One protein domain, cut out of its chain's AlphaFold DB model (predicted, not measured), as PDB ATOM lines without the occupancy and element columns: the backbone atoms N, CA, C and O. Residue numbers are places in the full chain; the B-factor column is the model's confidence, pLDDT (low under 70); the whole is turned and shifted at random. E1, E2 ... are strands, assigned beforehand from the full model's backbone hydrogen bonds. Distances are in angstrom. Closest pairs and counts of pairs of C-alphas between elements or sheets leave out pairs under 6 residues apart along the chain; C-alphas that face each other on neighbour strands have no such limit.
ATOM      1  N   GLY A  81     120.785  66.919 107.467       91.94
ATOM      2  CA  GLY A  81     119.906  66.202 108.383       91.94
ATOM      3  C   GLY A  81     118.627  66.989 108.651       91.94
ATOM      4  O   GLY A  81     118.254  67.878 107.884       91.94
ATOM      5  N   CYS A  82     117.976  66.679 109.762       94.62
ATOM      6  CA  CYS A  82     116.758  67.304 110.229       94.62
ATOM      7  C   CYS A  82     117.066  68.296 111.350       94.62
ATOM      8  O   CYS A  82     117.522  67.939 112.433       94.62
ATOM      9  N   TRP A  83     116.790  69.574 111.110       92.38
ATOM     10  CA  TRP A  83     117.019  70.630 112.087       92.38
ATOM     11  C   TRP A  83     115.747  71.443 112.287       92.38
ATOM     12  O   TRP A  83     115.234  72.060 111.355       92.38
ATOM     13  N   LYS A  84     115.244  71.474 113.528       93.75
ATOM     14  CA  LYS A  84     114.007  72.188 113.903       93.75
ATOM     15  C   LYS A  84     112.797  71.812 113.029       93.75
ATOM     16  O   LYS A  84     111.970  72.660 112.714       93.75
ATOM     17  N   GLY A  85     112.705  70.542 112.635       95.38
ATOM     18  CA  GLY A  85     111.605  70.027 111.820       95.38
ATOM     19  C   GLY A  85     111.731  70.300 110.320       95.38
ATOM     20  O   GLY A  85     110.769  70.056 109.597       95.38
ATOM     21  N   TYR A  86     112.884  70.781 109.844       94.56
ATOM     22  CA  TYR A  86     113.160  71.003 108.425       94.56
ATOM     23  C   TYR A  86     114.467  70.358 107.988       94.56
ATOM     24  O   TYR A  86     115.457  70.352 108.723       94.56
ATOM     25  N   CYS A  87     114.474  69.846 106.762       93.75
ATOM     26  CA  CYS A  87     115.669  69.279 106.171       93.75
ATOM     27  C   CYS A  87     116.652  70.375 105.789       93.75
ATOM     28  O   CYS A  87     116.281  71.390 105.192       93.75
ATOM     29  N   TRP A  88     117.920  70.146 106.102       92.31
ATOM     30  CA  TRP A  88     119.013  71.032 105.745       92.31
ATOM     31  C   TRP A  88     120.155  70.252 105.100       92.31
ATOM     32  O   TRP A  88     120.338  69.061 105.359       92.31
ATOM     33  N   ALA A  89     120.929  70.941 104.271       89.31
ATOM     34  CA  ALA A  89     122.143  70.427 103.665       89.31
ATOM     35  C   ALA A  89     123.263  71.468 103.763       89.31
ATOM     36  O   ALA A  89     123.021  72.671 103.855       89.31
ATOM     37  N   GLY A  90     124.503  71.003 103.785       85.25
ATOM     38  CA  GLY A  90     125.683  71.849 103.756       85.25
ATOM     39  C   GLY A  90     125.867  72.438 102.366       85.25
ATOM     40  O   GLY A  90     125.824  71.716 101.367       85.25
ATOM     41  N   CYS A  91     126.125  73.739 102.303       78.38
ATOM     42  CA  CYS A  91     126.566  74.357 101.069       78.38
ATOM     43  C   CYS A  91     128.079  74.208 100.938       78.38
ATOM     44  O   CYS A  91     128.830  74.349 101.903       78.38
ATOM     45  N   ASN A  92     128.524  73.956  99.713       68.62
ATOM     46  CA  ASN A  92     129.927  74.060  99.351       68.62
ATOM     47  C   ASN A  92     130.086  75.237  98.391       68.62
ATOM     48  O   ASN A  92     130.464  75.045  97.234       68.62
ATOM     49  N   THR A  93     129.702  76.448  98.815       61.88
ATOM     50  CA  THR A  93     129.986  77.604  97.967       61.88
ATOM     51  C   THR A  93     131.482  77.885  98.055       61.88
ATOM     52  O   THR A  93     132.077  77.981  99.127       61.88
ATOM     53  N   THR A  94     132.124  77.998  96.894       53.78
ATOM     54  CA  THR A  94     133.551  78.329  96.784       53.78
ATOM     55  C   THR A  94     133.852  79.739  97.311       53.78
ATOM     56  O   THR A  94     135.012  80.089  97.523       53.78
ATOM     57  N   PHE A  95     132.815  80.552  97.526       54.34
ATOM     58  CA  PHE A  95     132.931  81.963  97.864       54.34
ATOM     59  C   PHE A  95     133.371  82.191  99.314       54.34
ATOM     60  O   PHE A  95     134.214  83.049  99.569       54.34
ATOM     61  N   LEU A  96     132.880  81.388 100.264       52.28
ATOM     62  CA  LEU A  96     133.309  81.462 101.660       52.28
ATOM     63  C   LEU A  96     134.277  80.312 101.961       52.28
ATOM     64  O   LEU A  96     133.881  79.188 102.274       52.28
ATOM     65  N   ARG A  97     135.582  80.617 101.853       48.91
ATOM     66  CA  ARG A  97     136.711  79.751 102.248       48.91
ATOM     67  C   ARG A  97     136.500  79.216 103.669       48.91
ATOM     68  O   ARG A  97     136.889  79.844 104.647       48.91
ATOM     69  N   GLY A  98     135.873  78.051 103.782       56.81
ATOM     70  CA  GLY A  98     135.572  77.437 105.072       56.81
ATOM     71  C   GLY A  98     134.440  76.418 105.039       56.81
ATOM     72  O   GLY A  98     134.365  75.600 105.952       56.81
ATOM     73  N   GLY A  99     133.573  76.434 104.016       61.41
ATOM     74  CA  GLY A  99     132.540  75.408 103.809       61.41
ATOM     75  C   GLY A  99     131.551  75.253 104.973       61.41
ATOM     76  O   GLY A  99     130.839  74.257 105.043       61.41
ATOM     77  N   LYS A 100     131.515  76.199 105.917       71.94
ATOM     78  CA  LYS A 100     130.628  76.218 107.093       71.94
ATOM     79  C   LYS A 100     129.273  76.841 106.754       71.94
ATOM     80  O   LYS A 100     128.673  77.533 107.568       71.94
ATOM     81  N   GLU A 101     128.828  76.643 105.531       82.69
ATOM     82  CA  GLU A 101     127.563  77.165 105.064       82.69
ATOM     83  C   GLU A 101     126.531  76.046 105.043       82.69
ATOM     84  O   GLU A 101     126.858  74.873 104.828       82.69
ATOM     85  N   TRP A 102     125.276  76.408 105.248       87.06
ATOM     86  CA  TRP A 102     124.160  75.480 105.241       87.06
ATOM     87  C   TRP A 102     122.923  76.119 104.612       87.06
ATOM     88  O   TRP A 102     122.769  77.337 104.580       87.06
ATOM     89  N   CYS A 103     122.041  75.283 104.084       89.12
ATOM     90  CA  CYS A 103     120.792  75.663 103.448       89.12
ATOM     91  C   CYS A 103     119.661  74.790 103.995       89.12
ATOM     92  O   CYS A 103     119.865  73.599 104.221       89.12
ATOM     93  N   TYR A 104     118.449  75.327 104.130       92.25
ATOM     94  CA  TYR A 104     117.264  74.463 104.140       92.25
ATOM     95  C   TYR A 104     117.022  73.920 102.737       92.25
ATOM     96  O   TYR A 104     117.232  74.639 101.759       92.25
ATOM     97  N   THR A 105     116.570  72.675 102.621       92.06
ATOM     98  CA  THR A 105     116.428  72.000 101.328       92.06
ATOM     99  C   THR A 105     115.012  72.078 100.760       92.06
ATOM    100  O   THR A 105     114.030  72.290 101.475       92.06
ATOM    101  N   THR A 106     114.899  71.920  99.440       92.12
ATOM    102  CA  THR A 106     113.642  71.874  98.686       92.12
ATOM    103  C   THR A 106     113.677  70.779  97.622       92.12
ATOM    104  O   THR A 106     114.712  70.518  97.013       92.12
ATOM    105  N   LYS A 107     112.514  70.176  97.349       89.69
ATOM    106  CA  LYS A 107     112.318  69.198  96.259       89.69
ATOM    107  C   LYS A 107     112.015  69.845  94.904       89.69
ATOM    108  O   LYS A 107     111.818  69.145  93.920       89.69
ATOM    109  N   THR A 108     111.899  71.171  94.865       88.06
ATOM    110  CA  THR A 108     111.498  71.909  93.662       88.06
ATOM    111  C   THR A 108     112.721  72.511  92.963       88.06
ATOM    112  O   THR A 108     113.594  71.791  92.478       88.06
ATOM    113  N   TYR A 109     112.811  73.833  92.912       82.31
ATOM    114  CA  TYR A 109     113.924  74.570  92.330       82.31
ATOM    115  C   TYR A 109     114.636  75.393  93.406       82.31
ATOM    116  O   TYR A 109     114.076  75.647  94.476       82.31
ATOM    117  N   SER A 110     115.882  75.781  93.127       82.44
ATOM    118  CA  SER A 110     116.702  76.540  94.077       82.44
ATOM    119  C   SER A 110     116.042  77.879  94.421       82.44
ATOM    120  O   SER A 110     115.483  78.527  93.540       82.44
ATOM    121  N   GLN A 111     116.107  78.299  95.685       83.31
ATOM    122  CA  GLN A 111     115.514  79.558  96.168       83.31
ATOM    123  C   GLN A 111     113.976  79.635  96.039       83.31
ATOM    124  O   GLN A 111     113.408  80.716  95.896       83.31
ATOM    125  N   SER A 112     113.273  78.500  96.091       87.06
ATOM    126  CA  SER A 112     111.800  78.465  96.085       87.06
ATOM    127  C   SER A 112     111.151  78.876  97.412       87.06
ATOM    128  O   SER A 112     109.941  79.086  97.458       87.06
ATOM    129  N   TYR A 113     111.921  78.932  98.500       87.88
ATOM    130  CA  TYR A 113     111.482  79.106  99.893       87.88
ATOM    131  C   TYR A 113     110.467  78.050 100.365       87.88
ATOM    132  O   TYR A 113     109.822  78.198 101.402       87.88
ATOM    133  N   ARG A 114     110.343  76.943  99.622       90.62
ATOM    134  CA  ARG A 114     109.491  75.798  99.958       90.62
ATOM    135  C   ARG A 114     110.340  74.711 100.595       90.62
ATOM    136  O   ARG A 114     110.901  73.871  99.888       90.62
ATOM    137  N   TYR A 115     110.441  74.750 101.916       93.25
ATOM    138  CA  TYR A 115     111.292  73.840 102.677       93.25
ATOM    139  C   TYR A 115     110.630  72.488 102.919       93.25
ATOM    140  O   TYR A 115     109.418  72.402 103.125       93.25
ATOM    141  N   VAL A 116     111.435  71.429 102.912       94.31
ATOM    142  CA  VAL A 116     110.963  70.091 103.273       94.31
ATOM    143  C   VAL A 116     110.962  69.949 104.786       94.31
ATOM    144  O   VAL A 116     111.967  70.227 105.436       94.31
ATOM    145  N   THR A 117     109.836  69.518 105.343       96.06
ATOM    146  CA  THR A 117     109.722  69.186 106.763       96.06
ATOM    147  C   THR A 117     110.206  67.767 107.031       96.06
ATOM    148  O   THR A 117     110.023  66.895 106.183       96.06
ATOM    149  N   CYS A 118     110.736  67.524 108.222       95.56
ATOM    150  CA  CYS A 118     111.212  66.213 108.661       95.56
ATOM    151  C   CYS A 118     110.910  65.970 110.137       95.56
ATOM    152  O   CYS A 118     110.758  66.914 110.917       95.56
ATOM    153  N   LYS A 119     110.864  64.694 110.525       96.56
ATOM    154  CA  LYS A 119     110.855  64.267 111.935       96.56
ATOM    155  C   LYS A 119     112.172  63.629 112.368       96.56
ATOM    156  O   LYS A 119     112.512  63.700 113.546       96.56
ATOM    157  N   SER A 120     112.906  63.032 111.435       94.31
ATOM    158  CA  SER A 120     114.209  62.412 111.667       94.31
ATOM    159  C   SER A 120     115.186  62.722 110.533       94.31
ATOM    160  O   SER A 120     114.784  63.069 109.422       94.31
ATOM    161  N   ASP A 121     116.484  62.579 110.805       90.69
ATOM    162  CA  ASP A 121     117.550  62.855 109.830       90.69
ATOM    163  C   ASP A 121     117.462  61.972 108.578       90.69
ATOM    164  O   ASP A 121     117.826  62.409 107.490       90.69
ATOM    165  N   SER A 122     116.941  60.749 108.715       90.62
ATOM    166  CA  SER A 122     116.788  59.785 107.620       90.62
ATOM    167  C   SER A 122     115.744  60.191 106.578       90.62
ATOM    168  O   SER A 122     115.727  59.636 105.486       90.62
ATOM    169  N   GLU A 123     114.849  61.128 106.906       91.19
ATOM    170  CA  GLU A 123     113.857  61.659 105.961       91.19
ATOM    171  C   GLU A 123     114.458  62.709 105.014       91.19
ATOM    172  O   GLU A 123     113.805  63.123 104.053       91.19
ATOM    173  N   CYS A 124     115.686  63.155 105.291       90.69
ATOM    174  CA  CYS A 124     116.339  64.235 104.576       90.69
ATOM    175  C   CYS A 124     117.396  63.711 103.613       90.69
ATOM    176  O   CYS A 124     118.344  63.031 104.001       90.69
ATOM    177  N   ASP A 125     117.273  64.119 102.355       86.81
ATOM    178  CA  ASP A 125     118.285  63.854 101.346       86.81
ATOM    179  C   ASP A 125     119.257  65.037 101.245       86.81
ATOM    180  O   ASP A 125     118.864  66.199 101.088       86.81
ATOM    181  N   LYS A 126     120.548  64.723 101.329       82.38
ATOM    182  CA  LYS A 126     121.655  65.684 101.253       82.38
ATOM    183  C   LYS A 126     121.897  66.192  99.828       82.38
ATOM    184  O   LYS A 126     122.611  67.176  99.659       82.38
ATOM    185  N   THR A 127     121.322  65.531  98.824       81.62
ATOM    186  CA  THR A 127     121.387  65.912  97.406       81.62
ATOM    187  C   THR A 127     120.282  66.891  97.001       81.62
ATOM    188  O   THR A 127     120.288  67.416  95.886       81.62
ATOM    189  N   TRP A 128     119.318  67.172  97.888       86.00
ATOM    190  CA  TRP A 128     118.273  68.148  97.599       86.00
ATOM    191  C   TRP A 128     118.826  69.571  97.499       86.00
ATOM    192  O   TRP A 128     119.729  69.990  98.224       86.00
ATOM    193  N   LYS A 129     118.211  70.350  96.608       86.12
ATOM    194  CA  LYS A 129     118.599  71.734  96.314       86.12
ATOM    195  C   LYS A 129     118.316  72.649  97.506       86.12
ATOM    196  O   LYS A 129     117.406  72.386  98.290       86.12
ATOM    197  N   CYS A 130     119.014  73.781  97.595       87.56
ATOM    198  CA  CYS A 130     118.708  74.820  98.580       87.56
ATOM    199  C   CYS A 130     117.336  75.448  98.306       87.56
ATOM    200  O   CYS A 130     117.110  76.031  97.250       87.56
ATOM    201  N   GLY A 131     116.430  75.426  99.277       88.94
ATOM    202  CA  GLY A 131     115.200  76.214  99.243       88.94
ATOM    203  C   GLY A 131     115.434  77.715  99.423       88.94
ATOM    204  O   GLY A 131     114.549  78.494  99.112       88.94
ATOM    205  N   GLY A 132     116.601  78.145  99.899       87.25
ATOM    206  CA  GLY A 132     116.926  79.553 100.130       87.25
ATOM    207  C   GLY A 132     118.424  79.828  99.996       87.25
ATOM    208  O   GLY A 132     119.166  78.936  99.584       87.25
ATOM    209  N   PRO A 133     118.878  81.045 100.333       85.38
ATOM    210  CA  PRO A 133     120.301  81.354 100.367       85.38
ATOM    211  C   PRO A 133     121.024  80.496 101.411       85.38
ATOM    212  O   PRO A 133     120.438  80.082 102.414       85.38
ATOM    213  N   CYS A 134     122.309  80.254 101.175       83.88
ATOM    214  CA  CYS A 134     123.172  79.621 102.159       83.88
ATOM    215  C   CYS A 134     123.426  80.585 103.323       83.88
ATOM    216  O   CYS A 134     123.766  81.749 103.111       83.88
ATOM    217  N   ALA A 135     123.252  80.097 104.546       81.50
ATOM    218  CA  ALA A 135     123.561  80.805 105.777       81.50
ATOM    219  C   ALA A 135     124.864  80.270 106.376       81.50
ATOM    220  O   ALA A 135     125.217  79.104 106.196       81.50
ATOM    221  N   LEU A 136     125.573  81.123 107.108       80.56
ATOM    222  CA  LEU A 136     126.714  80.709 107.917       80.56
ATOM    223  C   LEU A 136     126.227  80.012 109.198       80.56
ATOM    224  O   LEU A 136     125.153  80.338 109.713       80.56
ATOM    225  N   PHE A 137     127.000  79.031 109.673       64.56
ATOM    226  CA  PHE A 137     126.846  78.467 111.021       64.56
ATOM    227  C   PHE A 137     127.099  79.509 112.113       64.56
ATOM    228  O   PHE A 137     128.010  80.348 111.929       64.56
TER     229      PHE A 137
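This is residues 81 to 137 of the 137 residues of an uncharacterized protein of Psilocybe cyanescens (UniProt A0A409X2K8). Little regular structure: a small antiparallel sheet, E1 E2 E3, a meander in which each strand is the antiparallel neighbour of the one before, with a long looping stretch, residues 107 to 137, that folds back to pair briefly with E3. The 57 printed residues hold no named helix; the class is all strand, with 15 residues in named strands. The whole is compact, radius of gyration of the C-alphas 10.7 A, yet elongated, 31 by 20 by 17 A.

E1 is residues 81 to 83, from C-alpha 81 at (119.906, 66.202, 108.383). E2, residues 86 to 91, is 15.7 A long. E3, residues 101 to 106, is 16.2 A long, to C-alpha 106 at (113.642, 71.874, 98.686).

Hairpin E1 and E2 has N 83 and O 86 at 2.8 A. Hairpin E2 and E3 has N 103 and O 89 at 2.8 A. Residues 101 to 102 of E3 pair antiparallel with 135 to 136, and 105 to 106 with 129 to 130. E1 and E3 are apart.

The C-alphas of Arg 97 and Lys 119, the two farthest apart, are 31.7 A apart. The printed part has no cut, and no link between named strands is long. Residues 92 to 99 and 137 have pLDDT under 70.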